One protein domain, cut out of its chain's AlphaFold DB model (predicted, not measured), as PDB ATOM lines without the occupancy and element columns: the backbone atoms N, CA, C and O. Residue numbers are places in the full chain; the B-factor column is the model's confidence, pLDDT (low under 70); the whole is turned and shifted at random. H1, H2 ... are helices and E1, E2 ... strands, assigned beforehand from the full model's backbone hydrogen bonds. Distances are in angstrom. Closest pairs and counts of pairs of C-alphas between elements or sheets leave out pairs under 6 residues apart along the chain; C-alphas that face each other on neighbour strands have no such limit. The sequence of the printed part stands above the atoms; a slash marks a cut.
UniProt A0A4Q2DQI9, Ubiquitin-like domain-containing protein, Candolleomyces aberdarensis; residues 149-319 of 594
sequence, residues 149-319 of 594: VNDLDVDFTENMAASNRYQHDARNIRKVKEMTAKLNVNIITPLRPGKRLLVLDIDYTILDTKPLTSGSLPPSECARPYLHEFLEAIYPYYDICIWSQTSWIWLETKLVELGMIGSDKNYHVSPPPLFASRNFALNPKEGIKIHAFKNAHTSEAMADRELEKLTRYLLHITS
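This is residues 149 to 319 of the 594 residues of the protein "Ubiquitin-like domain-containing protein" of Candolleomyces aberdarensis (UniProt A0A4Q2DQI9). Two short parallel strands, E1 and E2, lie side by side in the middle of the larger lobe, with the helices H5 and H8 side by side next to them and H3, H4 and H6 gathered beyond the strands' last residues. H1 and H2 form a separate, loosely joined arm at the far end of the model, and the long unnamed stretch of residues 258 to 298 runs out toward them and back. The printed part has 171 residues, with eight named helices and two strands in the order H1 H2 E1 H3 H4 H5 E2 H6 H7 H8; under half of its residues are in named elements, which are mostly helix. It is compact, with a radius of gyration of the C-alphas of 16.8 A and spans of 46 by 36 by 34 A.

E1, residues 196 to 201, and E2, residues 238 to 243, are parallel neighbours, their directions 27 degrees apart. N 198 and O 239 are 2.8 A apart and N 241 and O 198 are 2.7 A apart, within hydrogen-bond range. Residues 240 to 241 of E2 also pair, parallel, with residues 269 to 270. H3, residues 209 to 213, H4, residues 219 to 222, and H5, residues 227 to 234, come between E1 and E2 in a strand-helix-strand unit, two parallel neighbour strands with helices between them along the chain. The closest C-alphas of H5 and E2, those of Leu 231 and Ile 240, are 8.0 A apart. H5 and H8, residues 306 to 317, touch, the closest C-alphas being those of Phe 230 and Thr 311, 5.5 A apart. They run the same way at a shallow tilt of 7 degrees. H3 and H4 touch, with the C-alphas of Leu 212 and Pro 219 closest at 6.0 A. H4 is close to but not clearly touching H6, residues 248 to 257; their closest C-alphas, those of Pro 219 and Glu 257, are 5.9 A apart. H7, residues 299 to 302, touches no helix. H1, residues 160 to 167, and H2, residues 170 to 182, are close but not clearly touching, with the C-alphas of Tyr 166 and Asn 172 closest at 7.2 A. In H1, H2, H3, H5, H6 and H8 every O i to N i+4 pair is within hydrogen-bond range; H4 and H7 are too short for such a pair.

E1 measures 16.5 A from first to last C-alpha, beginning at (44.747, 0.420, 35.442), and E2 measures 14.9 A. H2 measures 18.6 A, H8 16.5 A and H6 14.2 A. H1 begins at C-alpha 160, (63.098, -1.404, 54.095), and H8 ends at C-alpha 317, (43.585, 7.234, 43.536).

The two C-alphas farthest apart, those of Ala 170 and Ser 299, are 48.4 A apart. The printed part has no cut. The links H2 to E1, 13 residues, and H6 to H7, 41 residues, are long. The mean pLDDT of the printed part is 73.5, and 58 residues are under 70, among them residues 149 to 164 and 270 to 292.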
ATOM      1  N   VAL A 149      48.982 -21.756  52.761       40.03
ATOM      2  CA  VAL A 149      50.016 -21.247  53.663       40.03
ATOM      3  C   VAL A 149      49.887 -19.729  53.722       40.03
ATOM      4  O   VAL A 149      50.118 -19.042  52.736       40.03
ATOM      5  N   ASN A 150      49.552 -19.190  54.896       45.19
ATOM      6  CA  ASN A 150      49.536 -17.747  55.134       45.19
ATOM      7  C   ASN A 150      50.977 -17.204  55.234       45.19
ATOM      8  O   ASN A 150      51.465 -16.913  56.324       45.19
ATOM      9  N   ASP A 151      51.687 -17.088  54.111       44.25
ATOM     10  CA  ASP A 151      53.017 -16.457  54.026       44.25
ATOM     11  C   ASP A 151      52.954 -14.914  54.039       44.25
ATOM     12  O   ASP A 151      53.976 -14.228  53.966       44.25
ATOM     13  N   LEU A 152      51.743 -14.374  54.189       44.84
ATOM     14  CA  LEU A 152      51.383 -12.966  54.072       44.84
ATOM     15  C   LEU A 152      51.692 -12.138  55.336       44.84
ATOM     16  O   LEU A 152      51.692 -10.908  55.274       44.84
ATOM     17  N   ASP A 153      51.978 -12.795  56.465       42.19
ATOM     18  CA  ASP A 153      52.183 -12.183  57.791       42.19
ATOM     19  C   ASP A 153      53.446 -11.298  57.910       42.19
ATOM     20  O   ASP A 153      53.662 -10.664  58.943       42.19
ATOM     21  N   VAL A 154      54.290 -11.222  56.872       44.09
ATOM     22  CA  VAL A 154      55.520 -10.414  56.884       44.09
ATOM     23  C   VAL A 154      55.274  -9.035  56.254       44.09
ATOM     24  O   VAL A 154      55.045  -8.898  55.046       44.09
ATOM     25  N   ASP A 155      55.351  -7.973  57.061       50.69
ATOM     26  CA  ASP A 155      55.352  -6.595  56.561       50.69
ATOM     27  C   ASP A 155      56.769  -6.182  56.113       50.69
ATOM     28  O   ASP A 155      57.614  -5.755  56.895       50.69
ATOM     29  N   PHE A 156      57.035  -6.297  54.811       50.59
ATOM     30  CA  PHE A 156      58.320  -5.920  54.209       50.59
ATOM     31  C   PHE A 156      58.624  -4.415  54.273       50.59
ATOM     32  O   PHE A 156      59.777  -4.026  54.096       50.59
ATOM     33  N   THR A 157      57.634  -3.570  54.575       50.16
ATOM     34  CA  THR A 157      57.863  -2.133  54.789       50.16
ATOM     35  C   THR A 157      58.391  -1.823  56.195       50.16
ATOM     36  O   THR A 157      58.954  -0.749  56.397       50.16
ATOM     37  N   GLU A 158      58.280  -2.749  57.160       51.16
ATOM     38  CA  GLU A 158      58.861  -2.588  58.507       51.16
ATOM     39  C   GLU A 158      60.391  -2.667  58.495       51.16
ATOM     40  O   GLU A 158      61.052  -2.132  59.382       51.16
ATOM     41  N   ASN A 159      60.971  -3.303  57.472       59.06
ATOM     42  CA  ASN A 159      62.414  -3.395  57.291       59.06
ATOM     43  C   ASN A 159      62.792  -3.134  55.829       59.06
ATOM     44  O   ASN A 159      63.116  -4.052  55.069       59.06
ATOM     45  N   MET A 160      62.785  -1.853  55.455       63.00
ATOM     46  CA  MET A 160      63.098  -1.404  54.095       63.00
ATOM     47  C   MET A 160      64.489  -1.862  53.629       63.00
ATOM     48  O   MET A 160      64.677  -2.181  52.462       63.00
ATOM     49  N   ALA A 161      65.457  -1.989  54.542       65.75
ATOM     50  CA  ALA A 161      66.784  -2.515  54.225       65.75
ATOM     51  C   ALA A 161      66.760  -4.016  53.878       65.75
ATOM     52  O   ALA A 161      67.490  -4.471  52.997       65.75
ATOM     53  N   ALA A 162      65.931  -4.817  54.552       64.12
ATOM     54  CA  ALA A 162      65.727  -6.220  54.196       64.12
ATOM     55  C   ALA A 162      64.944  -6.372  52.884       64.12
ATOM     56  O   ALA A 162      65.316  -7.219  52.074       64.12
ATOM     57  N   SER A 163      63.924  -5.539  52.646       63.88
ATOM     58  CA  SER A 163      63.180  -5.527  51.378       63.88
ATOM     59  C   SER A 163      64.064  -5.101  50.204       63.88
ATOM     60  O   SER A 163      64.104  -5.810  49.204       63.88
ATOM     61  N   ASN A 164      64.877  -4.050  50.358       67.81
ATOM     62  CA  ASN A 164      65.833  -3.621  49.333       67.81
ATOM     63  C   ASN A 164      66.865  -4.711  49.026       67.81
ATOM     64  O   ASN A 164      67.115  -4.999  47.859       67.81
ATOM     65  N   ARG A 165      67.427  -5.374  50.049       72.62
ATOM     66  CA  ARG A 165      68.327  -6.521  49.827       72.62
ATOM     67  C   ARG A 165      67.633  -7.669  49.103       72.62
ATOM     68  O   ARG A 165      68.265  -8.329  48.295       72.62
ATOM     69  N   TYR A 166      66.357  -7.910  49.392       69.25
ATOM     70  CA  TYR A 166      65.578  -8.951  48.729       69.25
ATOM     71  C   TYR A 166      65.262  -8.603  47.264       69.25
ATOM     72  O   TYR A 166      65.319  -9.491  46.416       69.25
ATOM     73  N   GLN A 167      64.968  -7.334  46.962       65.88
ATOM     74  CA  GLN A 167      64.738  -6.815  45.605       65.88
ATOM     75  C   GLN A 167      65.968  -6.915  44.711       65.88
ATOM     76  O   GLN A 167      65.859  -7.323  43.560       65.88
ATOM     77  N   HIS A 168      67.130  -6.575  45.262       72.69
ATOM     78  CA  HIS A 168      68.393  -6.528  44.525       72.69
ATOM     79  C   HIS A 168      69.185  -7.841  44.615       72.69
ATOM     80  O   HIS A 168      70.328  -7.914  44.172       72.69
ATOM     81  N   ASP A 169      68.602  -8.890  45.203       76.75
ATOM     82  CA  ASP A 169      69.223 -10.210  45.259       76.75
ATOM     83  C   ASP A 169      69.257 -10.822  43.849       76.75
ATOM     84  O   ASP A 169      68.219 -11.052  43.222       76.75
ATOM     85  N   ALA A 170      70.466 -11.098  43.351       77.19
ATOM     86  CA  ALA A 170      70.688 -11.589  41.992       77.19
ATOM     87  C   ALA A 170      69.927 -12.895  41.695       77.19
ATOM     88  O   ALA A 170      69.398 -13.066  40.593       77.19
ATOM     89  N   ARG A 171      69.793 -13.795  42.685       81.81
ATOM     90  CA  ARG A 171      68.997 -15.020  42.529       81.81
ATOM     91  C   ARG A 171      67.522 -14.678  42.372       81.81
ATOM     92  O   ARG A 171      66.874 -15.266  41.511       81.81
ATOM     93  N   ASN A 172      66.971 -13.780  43.186       75.06
ATOM     94  CA  ASN A 172      65.561 -13.403  43.077       75.06
ATOM     95  C   ASN A 172      65.255 -12.773  41.711       75.06
ATOM     96  O   ASN A 172      64.300 -13.196  41.061       75.06
ATOM     97  N   ILE A 173      66.101 -11.851  41.239       74.06
ATOM     98  CA  ILE A 173      65.975 -11.250  39.901       74.06
ATOM     99  C   ILE A 173      66.021 -12.338  38.817       74.06
ATOM    100  O   ILE A 173      65.158 -12.368  37.935       74.06
ATOM    101  N   ARG A 174      66.981 -13.274  38.893       82.44
ATOM    102  CA  ARG A 174      67.061 -14.409  37.958       82.44
ATOM    103  C   ARG A 174      65.798 -15.267  37.996       82.44
ATOM    104  O   ARG A 174      65.245 -15.563  36.941       82.44
ATOM    105  N   LYS A 175      65.334 -15.668  39.183       75.06
ATOM    106  CA  LYS A 175      64.158 -16.538  39.343       75.06
ATOM    107  C   LYS A 175      62.898 -15.892  38.782       75.06
ATOM    108  O   LYS A 175      62.112 -16.592  38.152       75.06
ATOM    109  N   VAL A 176      62.728 -14.579  38.945       70.31
ATOM    110  CA  VAL A 176      61.629 -13.862  38.291       70.31
ATOM    111  C   VAL A 176      61.749 -13.984  36.775       70.31
ATOM    112  O   VAL A 176      60.807 -14.458  36.151       70.31
ATOM    113  N   LYS A 177      62.909 -13.660  36.185       75.25
ATOM    114  CA  LYS A 177      63.124 -13.771  34.729       75.25
ATOM    115  C   LYS A 177      62.851 -15.192  34.208       75.25
ATOM    116  O   LYS A 177      62.163 -15.353  33.204       75.25
ATOM    117  N   GLU A 178      63.342 -16.218  34.904       75.94
ATOM    118  CA  GLU A 178      63.116 -17.631  34.559       75.94
ATOM    119  C   GLU A 178      61.630 -18.017  34.596       75.94
ATOM    120  O   GLU A 178      61.167 -18.742  33.715       75.94
ATOM    121  N   MET A 179      60.889 -17.557  35.607       69.88
ATOM    122  CA  MET A 179      59.459 -17.843  35.736       69.88
ATOM    123  C   MET A 179      58.642 -17.072  34.706       69.88
ATOM    124  O   MET A 179      57.787 -17.666  34.059       69.88
ATOM    125  N   THR A 180      58.952 -15.794  34.490       66.00
ATOM    126  CA  THR A 180      58.324 -14.959  33.460       66.00
ATOM    127  C   THR A 180      58.485 -15.573  32.069       66.00
ATOM    128  O   THR A 180      57.519 -15.620  31.319       66.00
ATOM    129  N   ALA A 181      59.659 -16.122  31.740       73.31
ATOM    130  CA  ALA A 181      59.898 -16.775  30.450       73.31
ATOM    131  C   ALA A 181      59.115 -18.088  30.257       73.31
ATOM    132  O   ALA A 181      58.848 -18.488  29.128       73.31
ATOM    133  N   LYS A 182      58.771 -18.781  31.349       69.75
ATOM    134  CA  LYS A 182      57.998 -20.036  31.328       69.75
ATOM    135  C   LYS A 182      56.494 -19.813  31.483       69.75
ATOM    136  O   LYS A 182      55.731 -20.774  31.394       69.75
ATOM    137  N   LEU A 183      56.079 -18.586  31.778       67.00
ATOM    138  CA  LEU A 183      54.704 -18.266  32.104       67.00
ATOM    139  C   LEU A 183      53.848 -18.315  30.837       67.00
ATOM    140  O   LEU A 183      54.080 -17.570  29.891       67.00
ATOM    141  N   ASN A 184      52.832 -19.174  30.852       66.19
ATOM    142  CA  ASN A 184      51.749 -19.137  29.881       66.19
ATOM    143  C   ASN A 184      50.500 -18.600  30.584       66.19
ATOM    144  O   ASN A 184      50.030 -19.211  31.547       66.19
ATOM    145  N   VAL A 185      50.012 -17.439  30.149       66.44
ATOM    146  CA  VAL A 185      48.854 -16.775  30.755       66.44
ATOM    147  C   VAL A 185      47.621 -17.103  29.925       66.44
ATOM    148  O   VAL A 185      47.502 -16.680  28.782       66.44
ATOM    149  N   ASN A 186      46.684 -17.846  30.510       66.44
ATOM    150  CA  ASN A 186      45.404 -18.130  29.869       66.44
ATOM    151  C   ASN A 186      44.486 -16.924  30.039       66.44
ATOM    152  O   ASN A 186      43.859 -16.823  31.077       66.44
ATOM    153  N   ILE A 187      44.397 -16.010  29.077       68.00
ATOM    154  CA  ILE A 187      43.575 -14.795  29.206       68.00
ATOM    155  C   ILE A 187      42.082 -15.135  29.016       68.00
ATOM    156  O   ILE A 187      41.688 -15.579  27.943       68.00
ATOM    157  N   ILE A 188      41.248 -14.911  30.046       69.94
ATOM    158  CA  ILE A 188      39.775 -15.052  29.949       69.94
ATOM    159  C   ILE A 188      39.165 -13.820  29.273       69.94
ATOM    160  O   ILE A 188      38.365 -13.949  28.351       69.94
ATOM    161  N   THR A 189      39.556 -12.626  29.728       75.81
ATOM    162  CA  THR A 189      39.116 -11.343  29.168       75.81
ATOM    163  C   THR A 189      40.351 -10.517  28.819       75.81
ATOM    164  O   THR A 189      41.217 -10.386  29.685       75.81
ATOM    165  N   PRO A 190      40.469  -9.977  27.593       78.31
ATOM    166  CA  PRO A 190      41.581  -9.103  27.227       78.31
ATOM    167  C   PRO A 190      41.656  -7.849  28.102       78.31
ATOM    168  O   PRO A 190      40.628  -7.327  28.546       78.31
ATOM    169  N   LEU A 191      42.875  -7.348  28.315       80.12
ATOM    170  CA  LEU A 191      43.088  -6.083  29.013       80.12
ATOM    171  C   LEU A 191      42.566  -4.918  28.167       80.12
ATOM    172  O   LEU A 191      42.654  -4.919  26.939       80.12
ATOM    173  N   ARG A 192      42.018  -3.900  28.827       83.81
ATOM    174  CA  ARG A 192      41.419  -2.748  28.157       83.81
ATOM    175  C   ARG A 192      42.436  -1.609  28.068       83.81
ATOM    176  O   ARG A 192      42.994  -1.199  29.090       83.81
ATOM    177  N   PRO A 193      42.638  -1.017  26.878       82.12
ATOM    178  CA  PRO A 193      43.553   0.106  26.714       82.12
ATOM    179  C   PRO A 193      43.247   1.262  27.676       82.12
ATOM    180  O   PRO A 193      42.098   1.682  27.831       82.12
ATOM    181  N   GLY A 194      44.291   1.783  28.324       79.50
ATOM    182  CA  GLY A 194      44.194   2.919  29.245       79.50
ATOM    183  C   GLY A 194      43.552   2.610  30.601       79.50
ATOM    184  O   GLY A 194      43.353   3.534  31.392       79.50
ATOM    185  N   LYS A 195      43.219   1.346  30.896       82.75
ATOM    186  CA  LYS A 195      42.765   0.929  32.228       82.75
ATOM    187  C   LYS A 195      43.944   0.558  33.114       82.75
ATOM    188  O   LYS A 195      44.997   0.119  32.655       82.75
ATOM    189  N   ARG A 196      43.768   0.786  34.412       83.75
ATOM    190  CA  ARG A 196      44.747   0.420  35.442       83.75
ATOM    191  C   ARG A 196      44.598  -1.064  35.773       83.75
ATOM    192  O   ARG A 196      43.595  -1.663  35.419       83.75
ATOM    193  N   LEU A 197      45.553  -1.660  36.480       83.31
ATOM    194  CA  LEU A 197      45.475  -3.071  36.876       83.31
ATOM    195  C   LEU A 197      45.232  -3.190  38.385       83.31
ATOM    196  O   LEU A 197      46.040  -2.707  39.178       83.31
ATOM    197  N   LEU A 198      44.138  -3.840  38.780       85.12
ATOM    198  CA  LEU A 198      43.900  -4.306  40.144       85.12
ATOM    199  C   LEU A 198      44.260  -5.787  40.222       85.12
ATOM    200  O   LEU A 198      43.587  -6.608  39.613       85.12
ATOM    201  N   VAL A 199      45.265  -6.137  41.019       81.50
ATOM    202  CA  VAL A 199      45.538  -7.534  41.380       81.50
ATOM    203  C   VAL A 199      44.868  -7.836  42.720       81.50
ATOM    204  O   VAL A 199      45.170  -7.175  43.711       81.50
ATOM    205  N   LEU A 200      43.946  -8.799  42.740       81.12
ATOM    206  CA  LEU A 200      43.080  -9.123  43.873       81.12
ATOM    207  C   LEU A 200      43.322 -10.568  44.319       81.12
ATOM    208  O   LEU A 200      42.981 -11.511  43.611       81.12
ATOM    209  N   ASP A 201      43.907 -10.741  45.500       78.50
ATOM    210  CA  ASP A 201      43.918 -12.030  46.190       78.50
ATOM    211  C   ASP A 201      42.490 -12.496  46.540       78.50
ATOM    212  O   ASP A 201      41.586 -11.679  46.723       78.50
ATOM    213  N   ILE A 202      42.281 -13.808  46.641       78.56
ATOM    214  CA  ILE A 202      40.969 -14.377  46.981       78.56
ATOM    215  C   ILE A 202      40.849 -14.652  48.473       78.56
ATOM    216  O   ILE A 202      39.901 -14.207  49.132       78.56
ATOM    217  N   ASP A 203      41.786 -15.433  48.996       75.62
ATOM    218  CA  ASP A 203      41.576 -16.202  50.212       75.62
ATOM    219  C   ASP A 203      41.653 -15.286  51.448       75.62
ATOM    220  O   ASP A 203      42.677 -14.677  51.743       75.62
ATOM    221  N   TYR A 204      40.542 -15.174  52.184       76.56
ATOM    222  CA  TYR A 204      40.313 -14.203  53.267       76.56
ATOM    223  C   TYR A 204      40.376 -12.731  52.852       76.56
ATOM    224  O   TYR A 204      40.325 -11.846  53.708       76.56
ATOM    225  N   THR A 205      40.455 -12.447  51.559       78.62
ATOM    226  CA  THR A 205      40.346 -11.090  51.037       78.62
ATOM    227  C   THR A 205      38.904 -10.798  50.661       78.62
ATOM    228  O   THR A 205      38.292  -9.895  51.230       78.62
ATOM    229  N   ILE A 206      38.380 -11.555  49.698       87.25
ATOM    230  CA  ILE A 206      37.015 -11.423  49.178       87.25
ATOM    231  C   ILE A 206      36.141 -12.620  49.544       87.25
ATOM    232  O   ILE A 206      34.946 -12.616  49.269       87.25
ATOM    233  N   LEU A 207      36.734 -13.646  50.155       85.69
ATOM    234  CA  LEU A 207      36.090 -14.922  50.424       85.69
ATOM    235  C   LEU A 207      36.619 -15.516  51.732       85.69
ATOM    236  O   LEU A 207      37.830 -15.682  51.892       85.69
ATOM    237  N   ASP A 208      35.728 -15.920  52.635       85.06
ATOM    238  CA  ASP A 208      36.090 -16.820  53.729       85.06
ATOM    239  C   ASP A 208      36.171 -18.249  53.191       85.06
ATOM    240  O   ASP A 208      35.169 -18.912  52.920       85.06
ATOM    241  N   THR A 209      37.393 -18.731  53.008       75.50
ATOM    242  CA  THR A 209      37.630 -20.024  52.369       75.50
ATOM    243  C   THR A 209      37.258 -21.193  53.251       75.50
ATOM    244  O   THR A 209      36.867 -22.221  52.723       75.50
ATOM    245  N   LYS A 210      37.353 -21.066  54.578       75.94
ATOM    246  CA  LYS A 210      37.102 -22.190  55.493       75.94
ATOM    247  C   LYS A 210      35.700 -22.773  55.353       75.94
ATOM    248  O   LYS A 210      35.610 -23.976  55.141       75.94
ATOM    249  N   PRO A 211      34.623 -21.976  55.470       76.12
ATOM    250  CA  PRO A 211      33.283 -22.510  55.320       76.12
ATOM    251  C   PRO A 211      32.990 -22.972  53.890       76.12
ATOM    252  O   PRO A 211      32.232 -23.927  53.725       76.12
ATOM    253  N   LEU A 212      33.626 -22.361  52.880       76.19
ATOM    254  CA  LEU A 212      33.516 -22.799  51.489       76.19
ATOM    255  C   LEU A 212      34.151 -24.182  51.291       76.19
ATOM    256  O   LEU A 212      33.543 -25.064  50.695       76.19
ATOM    257  N   THR A 213      35.364 -24.393  51.809       70.94
ATOM    258  CA  THR A 213      36.102 -25.651  51.643       70.94
ATOM    259  C   THR A 213      35.464 -26.791  52.429       70.94
ATOM    260  O   THR A 213      35.475 -27.926  51.961       70.94
ATOM    261  N   SER A 214      34.887 -26.505  53.601       72.81
ATOM    262  CA  SER A 214      34.154 -27.498  54.392       72.81
ATOM    263  C   SER A 214      32.714 -27.718  53.929       72.81
ATOM    264  O   SER A 214      32.033 -28.566  54.501       72.81
ATOM    265  N   GLY A 215      32.219 -26.936  52.962       75.38
ATOM    266  CA  GLY A 215      30.822 -26.968  52.521       75.38
ATOM    267  C   GLY A 215      29.821 -26.600  53.621       75.38
ATOM    268  O   GLY A 215      28.671 -27.027  53.578       75.38
ATOM    269  N   SER A 216      30.252 -25.852  54.643       79.12
ATOM    270  CA  SER A 216      29.402 -25.525  55.795       79.12
ATOM    271  C   SER A 216      28.504 -24.313  55.555       79.12
ATOM    272  O   SER A 216      27.585 -24.092  56.335       79.12
ATOM    273  N   LEU A 217      28.789 -23.520  54.519       81.94
ATOM    274  CA  LEU A 217      27.968 -22.399  54.061       81.94
ATOM    275  C   LEU A 217      27.910 -22.405  52.529       81.94
ATOM    276  O   LEU A 217      28.867 -22.860  51.892       81.94
ATOM    277  N   PRO A 218      26.833 -21.877  51.925       86.19
ATOM    278  CA  PRO A 218      26.800 -21.666  50.488       86.19
ATOM    279  C   PRO A 218      27.863 -20.628  50.064       86.19
ATOM    280  O   PRO A 218      28.204 -19.733  50.847       86.19
ATOM    281  N   PRO A 219      28.376 -20.693  48.822       83.19
ATOM    282  CA  PRO A 219      29.432 -19.795  48.347       83.19
ATOM    283  C   PRO A 219      29.099 -18.306  48.460       83.19
ATOM    284  O   PRO A 219      29.954 -17.512  48.849       83.19
ATOM    285  N   SER A 220      27.842 -17.932  48.211       84.31
ATOM    286  CA  SER A 220      27.365 -16.552  48.343       84.31
ATOM    287  C   SER A 220      27.454 -16.015  49.774       84.31
ATOM    288  O   SER A 220      27.681 -14.828  49.963       84.31
ATOM    289  N   GLU A 221      27.300 -16.878  50.783       87.75
ATOM    290  CA  GLU A 221      27.443 -16.507  52.199       87.75
ATOM    291  C   GLU A 221      28.900 -16.541  52.664       87.75
ATOM    292  O   GLU A 221      29.222 -16.014  53.724       87.75
ATOM    293  N   CYS A 222      29.796 -17.144  51.881       88.88
ATOM    294  CA  CYS A 222      31.233 -17.101  52.127       88.88
ATOM    295  C   CYS A 222      31.881 -15.846  51.528       88.88
ATOM    296  O   CYS A 222      33.007 -15.508  51.901       88.88
ATOM    297  N   ALA A 223      31.211 -15.179  50.584       92.06
ATOM    298  CA  ALA A 223      31.682 -13.946  49.973       92.06
ATOM    299  C   ALA A 223      31.728 -12.815  51.007       92.06
ATOM    300  O   ALA A 223      30.840 -12.667  51.850       92.06
ATOM    301  N   ARG A 224      32.765 -11.986  50.931       93.00
ATOM    302  CA  ARG A 224      32.853 -10.781  51.750       93.00
ATOM    303  C   ARG A 224      31.744  -9.801  51.350       93.00
ATOM    304  O   ARG A 224      31.515  -9.629  50.150       93.00
ATOM    305  N   PRO A 225      31.082  -9.129  52.310       93.50
ATOM    306  CA  PRO A 225      30.072  -8.129  51.988       93.50
ATOM    307  C   PRO A 225      30.577  -7.087  50.981       93.50
ATOM    308  O   PRO A 225      31.727  -6.649  51.060       93.50
ATOM    309  N   TYR A 226      29.694  -6.671  50.069       92.62
ATOM    310  CA  TYR A 226      29.948  -5.695  48.996       92.62
ATOM    311  C   TYR A 226      30.904  -6.146  47.888       92.62
ATOM    312  O   TYR A 226      31.406  -5.304  47.148       92.62
ATOM    313  N   LEU A 227      31.181  -7.449  47.753       93.94
ATOM    314  CA  LEU A 227      32.099  -7.959  46.733       93.94
ATOM    315  C   LEU A 227      31.735  -7.495  45.319       93.94
ATOM    316  O   LEU A 227      32.574  -6.931  44.621       93.94
ATOM    317  N   HIS A 228      30.499  -7.723  44.883       94.38
ATOM    318  CA  HIS A 228      30.109  -7.404  43.511       94.38
ATOM    319  C   HIS A 228      30.002  -5.898  43.291       94.38
ATOM    320  O   HIS A 228      30.474  -5.402  42.274       94.38
ATOM    321  N   GLU A 229      29.459  -5.168  44.259       94.62
ATOM    322  CA  GLU A 229      29.352  -3.712  44.242       94.62
ATOM    323  C   GLU A 229      30.736  -3.057  44.151       94.62
ATOM    324  O   GLU A 229      30.927  -2.109  43.390       94.62
ATOM    325  N   PHE A 230      31.716  -3.592  44.884       93.94
ATOM    326  CA  PHE A 230      33.116  -3.191  44.794       93.94
ATOM    327  C   PHE A 230      33.667  -3.411  43.384       93.94
ATOM    328  O   PHE A 230      34.174  -2.463  42.786       93.94
ATOM    329  N   LEU A 231      33.537  -4.624  42.835       94.31
ATOM    330  CA  LEU A 231      34.083  -4.968  41.516       94.31
ATOM    331  C   LEU A 231      33.419  -4.162  40.390       94.31
ATOM    332  O   LEU A 231      34.120  -3.644  39.524       94.31
ATOM    333  N   GLU A 232      32.098  -3.989  40.423       94.88
ATOM    334  CA  GLU A 232      31.359  -3.177  39.447       94.88
ATOM    335  C   GLU A 232      31.753  -1.699  39.509       94.88
ATOM    336  O   GLU A 232      31.917  -1.064  38.468       94.88
ATOM    337  N   ALA A 233      31.958  -1.148  40.707       92.44
ATOM    338  CA  ALA A 233      32.324   0.257  40.867       92.44
ATOM    339  C   ALA A 233      33.730   0.569  40.336       92.44
ATOM    340  O   ALA A 233      33.952   1.635  39.755       92.44
ATOM    341  N   ILE A 234      34.686  -0.345  40.515       91.50
ATOM    342  CA  ILE A 234      36.079  -0.128  40.096       91.50
ATOM    343  C   ILE A 234      36.349  -0.552  38.652       91.50
ATOM    344  O   ILE A 234      37.263  -0.011  38.028       91.50
ATOM    345  N   TYR A 235      35.582  -1.500  38.104       93.69
ATOM    346  CA  TYR A 235      35.836  -2.061  36.779       93.69
ATOM    347  C   TYR A 235      35.892  -1.015  35.654       93.69
ATOM    348  O   TYR A 235      36.709  -1.178  34.750       93.69
ATOM    349  N   PRO A 236      35.140   0.101  35.664       92.94
ATOM    350  CA  PRO A 236      35.318   1.165  34.676       92.94
ATOM    351  C   PRO A 236      36.730   1.771  34.633       92.94
ATOM    352  O   PRO A 236      37.102   2.353  33.614       92.94
ATOM    353  N   TYR A 237      37.521   1.629  35.698       88.44
ATOM    354  CA  TYR A 237      38.851   2.230  35.851       88.44
ATOM    355  C   TYR A 237      39.978   1.192  35.903       88.44
ATOM    356  O   TYR A 237      41.101   1.494  35.494       88.44
ATOM    357  N   TYR A 238      39.672  -0.022  36.368       87.44
ATOM    358  CA  TYR A 238      40.634  -1.098  36.578       87.44
ATOM    359  C   TYR A 238      40.247  -2.361  35.810       87.44
ATOM    360  O   TYR A 238      39.109  -2.821  35.891       87.44
ATOM    361  N   ASP A 239      41.207  -2.958  35.113       86.62
ATOM    362  CA  ASP A 239      41.190  -4.380  34.798       86.62
ATOM    363  C   ASP A 239      41.484  -5.171  36.068       86.62
ATOM    364  O   ASP A 239      42.384  -4.832  36.838       86.62
ATOM    365  N   ILE A 240      40.694  -6.211  36.307       86.88
ATOM    366  CA  ILE A 240      40.732  -6.972  37.552       86.88
ATOM    367  C   ILE A 240      41.446  -8.285  37.273       86.88
ATOM    368  O   ILE A 240      40.924  -9.129  36.560       86.88
ATOM    369  N   CYS A 241      42.628  -8.465  37.841       84.44
ATOM    370  CA  CYS A 241      43.389  -9.700  37.824       84.44
ATOM    371  C   CYS A 241      43.204 -10.418  39.158       84.44
ATOM    372  O   CYS A 241      43.594  -9.904  40.202       84.44
ATOM    373  N   ILE A 242      42.659 -11.626  39.142       80.69
ATOM    374  CA  ILE A 242      42.565 -12.429  40.364       80.69
ATOM    375  C   ILE A 242      43.899 -13.122  40.618       80.69
ATOM    376  O   ILE A 242      44.481 -13.640  39.682       80.69
ATOM    377  N   TRP A 243      44.391 -13.159  41.852       74.56
ATOM    378  CA  TRP A 243      45.580 -13.917  42.247       74.56
ATOM    379  C   TRP A 243      45.191 -15.007  43.242       74.56
ATOM    380  O   TRP A 243      44.453 -14.760  44.189       74.56
ATOM    381  N   SER A 244      45.700 -16.225  43.047       68.44
ATOM    382  CA  SER A 244      45.523 -17.311  44.012       68.44
ATOM    383  C   SER A 244      46.755 -18.203  44.096       68.44
ATOM    384  O   SER A 244      47.448 -18.421  43.105       68.44
ATOM    385  N   GLN A 245      47.012 -18.734  45.293       61.28
ATOM    386  CA  GLN A 245      48.052 -19.738  45.537       61.28
ATOM    387  C   GLN A 245      47.578 -21.176  45.236       61.28
ATOM    388  O   GLN A 245      48.355 -22.118  45.385       61.28
ATOM    389  N   THR A 246      46.317 -21.366  44.823       60.81
ATOM    390  CA  THR A 246      45.751 -22.683  44.474       60.81
ATOM    391  C   THR A 246      45.841 -22.984  42.976       60.81
ATOM    392  O   THR A 246      46.100 -22.096  42.166       60.81
ATOM    393  N   SER A 247      45.629 -24.247  42.585       65.12
ATOM    394  CA  SER A 247      45.644 -24.640  41.170       65.12
ATOM    395  C   SER A 247      44.534 -23.949  40.364       65.12
ATOM    396  O   SER A 247      43.518 -23.522  40.916       65.12
ATOM    397  N   TRP A 248      44.720 -23.885  39.041       65.50
ATOM    398  CA  TRP A 248      43.762 -23.275  38.113       65.50
ATOM    399  C   TRP A 248      42.342 -23.830  38.259       65.50
ATOM    400  O   TRP A 248      41.391 -23.065  38.326       65.50
ATOM    401  N   ILE A 249      42.211 -25.155  38.372       66.19
ATOM    402  CA  ILE A 249      40.913 -25.832  38.479       66.19
ATOM    403  C   ILE A 249      40.154 -25.334  39.716       66.19
ATOM    404  O   ILE A 249      38.982 -24.988  39.633       66.19
ATOM    405  N   TRP A 250      40.838 -25.227  40.858       70.25
ATOM    406  CA  TRP A 250      40.223 -24.749  42.097       70.25
ATOM    407  C   TRP A 250      39.896 -23.259  42.064       70.25
ATOM    408  O   TRP A 250      38.893 -22.836  42.638       70.25
ATOM    409  N   LEU A 251      40.732 -22.465  41.396       73.88
ATOM    410  CA  LEU A 251      40.473 -21.050  41.179       73.88
ATOM    411  C   LEU A 251      39.207 -20.845  40.338       73.88
ATOM    412  O   LEU A 251      38.325 -20.087  40.734       73.88
ATOM    413  N   GLU A 252      39.110 -21.540  39.208       75.06
ATOM    414  CA  GLU A 252      37.968 -21.465  38.301       75.06
ATOM    415  C   GLU A 252      36.668 -21.850  39.013       75.06
ATOM    416  O   GLU A 252      35.707 -21.085  38.974       75.06
ATOM    417  N   THR A 253      36.668 -22.958  39.766       74.62
ATOM    418  CA  THR A 253      35.510 -23.354  40.580       74.62
ATOM    419  C   THR A 253      35.103 -22.250  41.556       74.62
ATOM    420  O   THR A 253      33.941 -21.862  41.571       74.62
ATOM    421  N   LYS A 254      36.040 -21.677  42.327       77.94
ATOM    422  CA  LYS A 254      35.723 -20.588  43.274       77.94
ATOM    423  C   LYS A 254      35.104 -19.376  42.575       77.94
ATOM    424  O   LYS A 254      34.162 -18.792  43.099       77.94
ATOM    425  N   LEU A 255      35.632 -18.982  41.417       84.38
ATOM    426  CA  LEU A 255      35.157 -17.806  40.685       84.38
ATOM    427  C   LEU A 255      33.767 -18.013  40.074       84.38
ATOM    428  O   LEU A 255      32.970 -17.075  40.070       84.38
ATOM    429  N   VAL A 256      33.467 -19.220  39.593       83.06
ATOM    430  CA  VAL A 256      32.126 -19.581  39.109       83.06
ATOM    431  C   VAL A 256      31.126 -19.619  40.265       83.06
ATOM    432  O   VAL A 256      30.075 -18.994  40.177       83.06
ATOM    433  N   GLU A 257      31.473 -20.270  41.378       83.25
ATOM    434  CA  GLU A 257      30.614 -20.369  42.570       83.25
ATOM    435  C   GLU A 257      30.335 -19.000  43.213       83.25
ATOM    436  O   GLU A 257      29.246 -18.745  43.722       83.25
ATOM    437  N   LEU A 258      31.303 -18.081  43.150       85.81
ATOM    438  CA  LEU A 258      31.129 -16.690  43.569       85.81
ATOM    439  C   LEU A 258      30.362 -15.839  42.550       85.81
ATOM    440  O   LEU A 258      30.159 -14.655  42.795       85.81
ATOM    441  N   GLY A 259      29.973 -16.380  41.394       86.94
ATOM    442  CA  GLY A 259      29.308 -15.620  40.337       86.94
ATOM    443  C   GLY A 259      30.186 -14.517  39.738       86.94
ATOM    444  O   GLY A 259      29.663 -13.513  39.257       86.94
ATOM    445  N   MET A 260      31.513 -14.666  39.786       87.25
ATOM    446  CA  MET A 260      32.480 -13.749  39.166       87.25
ATOM    447  C   MET A 260      32.777 -14.112  37.706       87.25
ATOM    448  O   MET A 260      33.249 -13.263  36.953       87.25
ATOM    449  N   ILE A 261      32.509 -15.361  37.315       84.00
ATOM    450  CA  ILE A 261      32.597 -15.874  35.942       84.00
ATOM    451  C   ILE A 261      31.272 -16.566  35.605       84.00
ATOM    452  O   ILE A 261      30.717 -17.274  36.441       84.00
ATOM    453  N   GLY A 262      30.777 -16.380  34.378       77.44
ATOM    454  CA  GLY A 262      29.557 -17.041  33.894       77.44
ATOM    455  C   GLY A 262      28.244 -16.412  34.374       77.44
ATOM    456  O   GLY A 262      27.192 -17.026  34.224       77.44
ATOM    457  N   SER A 263      28.298 -15.206  34.941       80.44
ATOM    458  CA  SER A 263      27.143 -14.418  35.377       80.44
ATOM    459  C   SER A 263      26.953 -13.168  34.506       80.44
ATOM    460  O   SER A 263      27.898 -12.697  33.874       80.44
ATOM    461  N   ASP A 264      25.753 -12.580  34.526       81.56
ATOM    462  CA  ASP A 264      25.420 -11.339  33.799       81.56
ATOM    463  C   ASP A 264      25.861 -10.063  34.556       81.56
ATOM    464  O   ASP A 264      25.156  -9.052  34.578       81.56
ATOM    465  N   LYS A 265      27.000 -10.112  35.259       85.94
ATOM    466  CA  LYS A 265      27.520  -8.981  36.049       85.94
ATOM    467  C   LYS A 265      28.230  -7.953  35.165       85.94
ATOM    468  O   LYS A 265      28.817  -8.290  34.141       85.94
ATOM    469  N   ASN A 266      28.250  -6.691  35.605       88.12
ATOM    470  CA  ASN A 266      28.819  -5.572  34.834       88.12
ATOM    471  C   ASN A 266      30.348  -5.429  34.961       88.12
ATOM    472  O   ASN A 266      30.902  -4.348  34.745       88.12
ATOM    473  N   TYR A 267      31.044  -6.505  35.321       89.06
ATOM    474  CA  TYR A 267      32.498  -6.555  35.367       89.06
ATOM    475  C   TYR A 267      33.007  -7.870  34.797       89.06
ATOM    476  O   TYR A 267      32.323  -8.893  34.822       89.06
ATOM    477  N   HIS A 268      34.250  -7.843  34.332       84.94
ATOM    478  CA  HIS A 268      34.956  -9.045  33.930       84.94
ATOM    479  C   HIS A 268      36.250  -9.172  34.711       84.94
ATOM    480  O   HIS A 268      36.932  -8.188  35.008       84.94
ATOM    481  N   VAL A 269      36.582 -10.413  35.039       79.62
ATOM    482  CA  VAL A 269      37.859 -10.755  35.643       79.62
ATOM    483  C   VAL A 269      38.794 -11.291  34.569       79.62
ATOM    484  O   VAL A 269      38.437 -12.128  33.739       79.62
ATOM    485  N   SER A 270      40.012 -10.778  34.593       65.81
ATOM    486  CA  SER A 270      41.170 -11.382  33.964       65.81
ATOM    487  C   SER A 270      41.824 -12.346  34.964       65.81
ATOM    488  O   SER A 270      41.808 -12.113  36.178       65.81
ATOM    489  N   PRO A 271      42.385 -13.459  34.500       55.19
ATOM    490  CA  PRO A 271      42.991 -14.444  35.384       55.19
ATOM    491  C   PRO A 271      44.439 -14.126  35.775       55.19
ATOM    492  O   PRO A 271      45.089 -13.307  35.121       55.19
ATOM    493  N   PRO A 272      44.962 -14.812  36.814       50.47
ATOM    494  CA  PRO A 272      46.299 -14.570  37.326       50.47
ATOM    495  C   PRO A 272      47.401 -14.946  36.346       50.47
ATOM    496  O   PRO A 272      47.324 -15.989  35.690       50.47
ATOM    497  N   PRO A 273      48.540 -14.246  36.411       46.06
ATOM    498  CA  PRO A 273      49.811 -14.913  36.217       46.06
ATOM    499  C   PRO A 273      50.046 -15.882  37.395       46.06
ATOM    500  O   PRO A 273      50.066 -15.486  38.560       46.06
ATOM    501  N   LEU A 274      50.185 -17.180  37.108       38.62
ATOM    502  CA  LEU A 274      50.555 -18.186  38.107       38.62
ATOM    503  C   LEU A 274      51.935 -17.850  38.693       38.62
ATOM    504  O   LEU A 274      52.952 -18.003  38.018       38.62
ATOM    505  N   PHE A 275      51.984 -17.451  39.963       42.03
ATOM    506  CA  PHE A 275      53.237 -17.290  40.698       42.03
ATOM    507  C   PHE A 275      53.205 -18.066  42.010       42.03
ATOM    508  O   PHE A 275      52.288 -17.940  42.819       42.03
ATOM    509  N   ALA A 276      54.265 -18.838  42.242       33.72
ATOM    510  CA  ALA A 276      54.535 -19.452  43.528       33.72
ATOM    511  C   ALA A 276      55.509 -18.585  44.342       33.72
ATOM    512  O   ALA A 276      56.659 -18.384  43.951       33.72
ATOM    513  N   SER A 277      55.049 -18.213  45.538       36.19
ATOM    514  CA  SER A 277      55.785 -17.753  46.727       36.19
ATOM    515  C   SER A 277      56.240 -16.283  46.823       36.19
ATOM    516  O   SER A 277      56.961 -15.762  45.974       36.19
ATOM    517  N   ARG A 278      55.895 -15.694  47.986       44.22
ATOM    518  CA  ARG A 278      56.310 -14.401  48.568       44.22
ATOM    519  C   ARG A 278      55.744 -13.150  47.898       44.22
ATOM    520  O   ARG A 278      56.442 -12.400  47.217       44.22
ATOM    521  N   ASN A 279      54.486 -12.882  48.223       51.00
ATOM    522  CA  ASN A 279      53.740 -11.697  47.819       51.00
ATOM    523  C   ASN A 279      54.470 -10.381  48.212       51.00
ATOM    524  O   ASN A 279      54.745 -10.113  49.383       51.00
ATOM    525  N   PHE A 280      54.777  -9.551  47.205       49.94
ATOM    526  CA  PHE A 280      55.219  -8.140  47.283       49.94
ATOM    527  C   PHE A 280      56.544  -7.808  47.972       49.94
ATOM    528  O   PHE A 280      56.865  -6.629  48.110       49.94
ATOM    529  N   ALA A 281      57.373  -8.787  48.340       48.88
ATOM    530  CA  ALA A 281      58.727  -8.490  48.823       48.88
ATOM    531  C   ALA A 281      59.562  -7.708  47.784       48.88
ATOM    532  O   ALA A 281      60.482  -6.974  48.154       48.88
ATOM    533  N   LEU A 282      59.205  -7.846  46.500       53.56
ATOM    534  CA  LEU A 282      59.822  -7.156  45.372       53.56
ATOM    535  C   LEU A 282      59.190  -5.784  45.055       53.56
ATOM    536  O   LEU A 282      59.875  -4.942  44.491       53.56
ATOM    537  N   ASN A 283      57.938  -5.531  45.470       61.88
ATOM    538  CA  ASN A 283      57.161  -4.338  45.093       61.88
ATOM    539  C   ASN A 283      56.403  -3.730  46.303       61.88
ATOM    540  O   ASN A 283      55.171  -3.706  46.336       61.88
ATOM    541  N   PRO A 284      57.098  -3.250  47.350       59.81
ATOM    542  CA  PRO A 284      56.470  -2.844  48.610       59.81
ATOM    543  C   PRO A 284      55.646  -1.550  48.521       59.81
ATOM    544  O   PRO A 284      54.836  -1.303  49.408       59.81
ATOM    545  N   LYS A 285      55.851  -0.727  47.483       62.12
ATOM    546  CA  LYS A 285      55.160   0.561  47.287       62.12
ATOM    547  C   LYS A 285      53.831   0.456  46.540       62.12
ATOM    548  O   LYS A 285      53.198   1.473  46.326       62.12
ATOM    549  N   GLU A 286      53.428  -0.740  46.126       68.06
ATOM    550  CA  GLU A 286      52.227  -0.944  45.301       68.06
ATOM    551  C   GLU A 286      51.151  -1.750  46.041       68.06
ATOM    552  O   GLU A 286      50.016  -1.845  45.590       68.06
ATOM    553  N   GLY A 287      51.485  -2.306  47.211       65.62
ATOM    554  CA  GLY A 287      50.587  -3.141  47.998       65.62
ATOM    555  C   GLY A 287      49.765  -2.367  49.033       65.62
ATOM    556  O   GLY A 287      50.332  -1.662  49.864       65.62
ATOM    557  N   ILE A 288      48.446  -2.591  49.057       65.69
ATOM    558  CA  ILE A 288      47.514  -2.092  50.087       65.69
ATOM    559  C   ILE A 288      47.048  -3.245  50.970       65.69
ATOM    560  O   ILE A 288      46.480  -4.206  50.460       65.69
ATOM    561  N   LYS A 289      47.250  -3.126  52.286       63.53
ATOM    562  CA  LYS A 289      46.857  -4.133  53.280       63.53
ATOM    563  C   LYS A 289      45.436  -3.878  53.790       63.53
ATOM    564  O   LYS A 289      45.165  -2.790  54.278       63.53
ATOM    565  N   ILE A 290      44.581  -4.903  53.754       60.31
ATOM    566  CA  ILE A 290      43.221  -4.878  54.330       60.31
ATOM    567  C   ILE A 290      43.050  -5.965  55.397       60.31
ATOM    568  O   ILE A 290      43.854  -6.902  55.482       60.31
ATOM    569  N   HIS A 291      41.990  -5.863  56.198       64.12
ATOM    570  CA  HIS A 291      41.657  -6.867  57.205       64.12
ATOM    571  C   HIS A 291      41.198  -8.194  56.585       64.12
ATOM    572  O   HIS A 291      40.384  -8.208  55.664       64.12
ATOM    573  N   ALA A 292      41.675  -9.314  57.138       68.94
ATOM    574  CA  ALA A 292      41.241 -10.647  56.734       68.94
ATOM    575  C   ALA A 292      39.761 -10.883  57.062       68.94
ATOM    576  O   ALA A 292      39.367 -10.795  58.226       68.94
ATOM    577  N   PHE A 293      38.982 -11.271  56.063       78.44
ATOM    578  CA  PHE A 293      37.588 -11.657  56.209       78.44
ATOM    579  C   PHE A 293      37.475 -13.112  56.668       78.44
ATOM    580  O   PHE A 293      37.989 -14.015  56.009       78.44
ATOM    581  N   LYS A 294      36.859 -13.338  57.832       80.25
ATOM    582  CA  LYS A 294      36.743 -14.657  58.474       80.25
ATOM    583  C   LYS A 294      35.432 -14.774  59.227       80.25
ATOM    584  O   LYS A 294      34.925 -13.782  59.738       80.25
ATOM    585  N   ASN A 295      35.001 -16.014  59.422       81.69
ATOM    586  CA  ASN A 295      33.780 -16.383  60.122       81.69
ATOM    587  C   ASN A 295      32.551 -15.742  59.469       81.69
ATOM    588  O   ASN A 295      31.763 -15.096  60.146       81.69
ATOM    589  N   ALA A 296      32.387 -15.935  58.159       84.56
ATOM    590  CA  ALA A 296      31.342 -15.261  57.381       84.56
ATOM    591  C   ALA A 296      29.904 -15.432  57.935       84.56
ATOM    592  O   ALA A 296      29.053 -14.581  57.720       84.56
ATOM    593  N   HIS A 297      29.663 -16.481  58.731       81.12
ATOM    594  CA  HIS A 297      28.398 -16.745  59.423       81.12
ATOM    595  C   HIS A 297      28.075 -15.804  60.601       81.12
ATOM    596  O   HIS A 297      26.984 -15.917  61.161       81.12
ATOM    597  N   THR A 298      28.997 -14.948  61.060       81.06
ATOM    598  CA  THR A 298      28.751 -14.093  62.234       81.06
ATOM    599  C   THR A 298      28.201 -12.722  61.851       81.06
ATOM    600  O   THR A 298      28.507 -12.173  60.792       81.06
ATOM    601  N   SER A 299      27.418 -12.122  62.754       75.31
ATOM    602  CA  SER A 299      26.857 -10.780  62.563       75.31
ATOM    603  C   SER A 299      27.940  -9.716  62.359       75.31
ATOM    604  O   SER A 299      27.733  -8.763  61.612       75.31
ATOM    605  N   GLU A 300      29.108  -9.881  62.987       67.38
ATOM    606  CA  GLU A 300      30.254  -8.985  62.812       67.38
ATOM    607  C   GLU A 300      30.829  -9.079  61.397       67.38
ATOM    608  O   GLU A 300      31.147  -8.052  60.802       67.38
ATOM    609  N   ALA A 301      30.926 -10.289  60.835       71.56
ATOM    610  CA  ALA A 301      31.399 -10.490  59.470       71.56
ATOM    611  C   ALA A 301      30.414  -9.902  58.445       71.56
ATOM    612  O   ALA A 301      30.837  -9.244  57.501       71.56
ATOM    613  N   MET A 302      29.103 -10.040  58.663       77.50
ATOM    614  CA  MET A 302      28.079  -9.405  57.814       77.50
ATOM    615  C   MET A 302      28.075  -7.867  57.916       77.50
ATOM    616  O   MET A 302      27.646  -7.161  56.995       77.50
ATOM    617  N   ALA A 303      28.558  -7.328  59.036       76.62
ATOM    618  CA  ALA A 303      28.748  -5.897  59.244       76.62
ATOM    619  C   ALA A 303      30.070  -5.361  58.654       76.62
ATOM    620  O   ALA A 303      30.296  -4.152  58.712       76.62
ATOM    621  N   ASP A 304      30.922  -6.205  58.057       80.75
ATOM    622  CA  ASP A 304      32.159  -5.780  57.389       80.75
ATOM    623  C   ASP A 304      31.850  -4.787  56.251       80.75
ATOM    624  O   ASP A 304      30.888  -4.951  55.493       80.75
ATOM    625  N   ARG A 305      32.635  -3.707  56.176       82.75
ATOM    626  CA  ARG A 305      32.527  -2.631  55.169       82.75
ATOM    627  C   ARG A 305      33.863  -2.356  54.483       82.75
ATOM    628  O   ARG A 305      34.064  -1.289  53.907       82.75
ATOM    629  N   GLU A 306      34.810  -3.282  54.562       76.94
ATOM    630  CA  GLU A 306      36.182  -3.041  54.107       76.94
ATOM    631  C   GLU A 306      36.263  -2.897  52.587       76.94
ATOM    632  O   GLU A 306      36.951  -2.000  52.104       76.94
ATOM    633  N   LEU A 307      35.509  -3.699  51.825       83.19
ATOM    634  CA  LEU A 307      35.459  -3.548  50.366       83.19
ATOM    635  C   LEU A 307      34.810  -2.229  49.946       83.19
ATOM    636  O   LEU A 307      35.269  -1.608  48.998       83.19
ATOM    637  N   GLU A 308      33.817  -1.740  50.691       80.88
ATOM    638  CA  GLU A 308      33.191  -0.440  50.432       80.88
ATOM    639  C   GLU A 308      34.184   0.722  50.628       80.88
ATOM    640  O   GLU A 308      34.269   1.635  49.800       80.88
ATOM    641  N   LYS A 309      34.978   0.686  51.706       71.62
ATOM    642  CA  LYS A 309      36.059   1.658  51.945       71.62
ATOM    643  C   LYS A 309      37.136   1.563  50.867       71.62
ATOM    644  O   LYS A 309      37.570   2.589  50.339       71.62
ATOM    645  N   LEU A 310      37.521   0.340  50.499       77.75
ATOM    646  CA  LEU A 310      38.495   0.092  49.443       77.75
ATOM    647  C   LEU A 310      38.003   0.627  48.092       77.75
ATOM    648  O   LEU A 310      38.800   1.227  47.376       77.75
ATOM    649  N   THR A 311      36.709   0.503  47.768       81.62
ATOM    650  CA  THR A 311      36.109   1.123  46.573       81.62
ATOM    651  C   THR A 311      36.393   2.619  46.540       81.62
ATOM    652  O   THR A 311      36.926   3.122  45.554       81.62
ATOM    653  N   ARG A 312      36.060   3.340  47.622       69.31
ATOM    654  CA  ARG A 312      36.258   4.798  47.698       69.31
ATOM    655  C   ARG A 312      37.720   5.168  47.496       69.31
ATOM    656  O   ARG A 312      38.019   6.087  46.738       69.31
ATOM    657  N   TYR A 313      38.616   4.428  48.143       74.25
ATOM    658  CA  TYR A 313      40.050   4.641  48.028       74.25
ATOM    659  C   TYR A 313      40.559   4.417  46.598       74.25
ATOM    660  O   TYR A 313      41.222   5.288  46.040       74.25
ATOM    661  N   LEU A 314      40.211   3.282  45.983       77.38
ATOM    662  CA  LEU A 314      40.635   2.959  44.621       77.38
ATOM    663  C   LEU A 314      40.102   3.976  43.614       77.38
ATOM    664  O   LEU A 314      40.862   4.444  42.776       77.38
ATOM    665  N   LEU A 315      38.838   4.387  43.735       77.81
ATOM    666  CA  LEU A 315      38.274   5.448  42.901       77.81
ATOM    667  C   LEU A 315      39.010   6.776  43.087       77.81
ATOM    668  O   LEU A 315      39.307   7.448  42.103       77.81
ATOM    669  N   HIS A 316      39.354   7.141  44.322       72.31
ATOM    670  CA  HIS A 316      40.084   8.373  44.597       72.31
ATOM    671  C   HIS A 316      41.473   8.379  43.943       72.31
ATOM    672  O   HIS A 316      41.835   9.345  43.260       72.31
ATOM    673  N   ILE A 317      42.231   7.286  44.087       71.88
ATOM    674  CA  ILE A 317      43.585   7.234  43.536       71.88
ATOM    675  C   ILE A 317      43.593   7.198  42.005       71.88
ATOM    676  O   ILE A 317      44.611   7.535  41.426       71.88
ATOM    677  N   THR A 318      42.480   6.911  41.311       74.88
ATOM    678  CA  THR A 318      42.430   6.988  39.831       74.88
ATOM    679  C   THR A 318      42.839   8.346  39.251       74.88
ATOM    680  O   THR A 318      43.174   8.408  38.068       74.88
ATOM    681  N   SER A 319      42.841   9.407  40.060       73.62
ATOM    682  CA  SER A 319      43.296  10.750  39.687       73.62
ATOM    683  C   SER A 319      44.823  10.930  39.658       73.62
ATOM    684  O   SER A 319      45.296  11.943  39.153       73.62
TER     685      SER A 319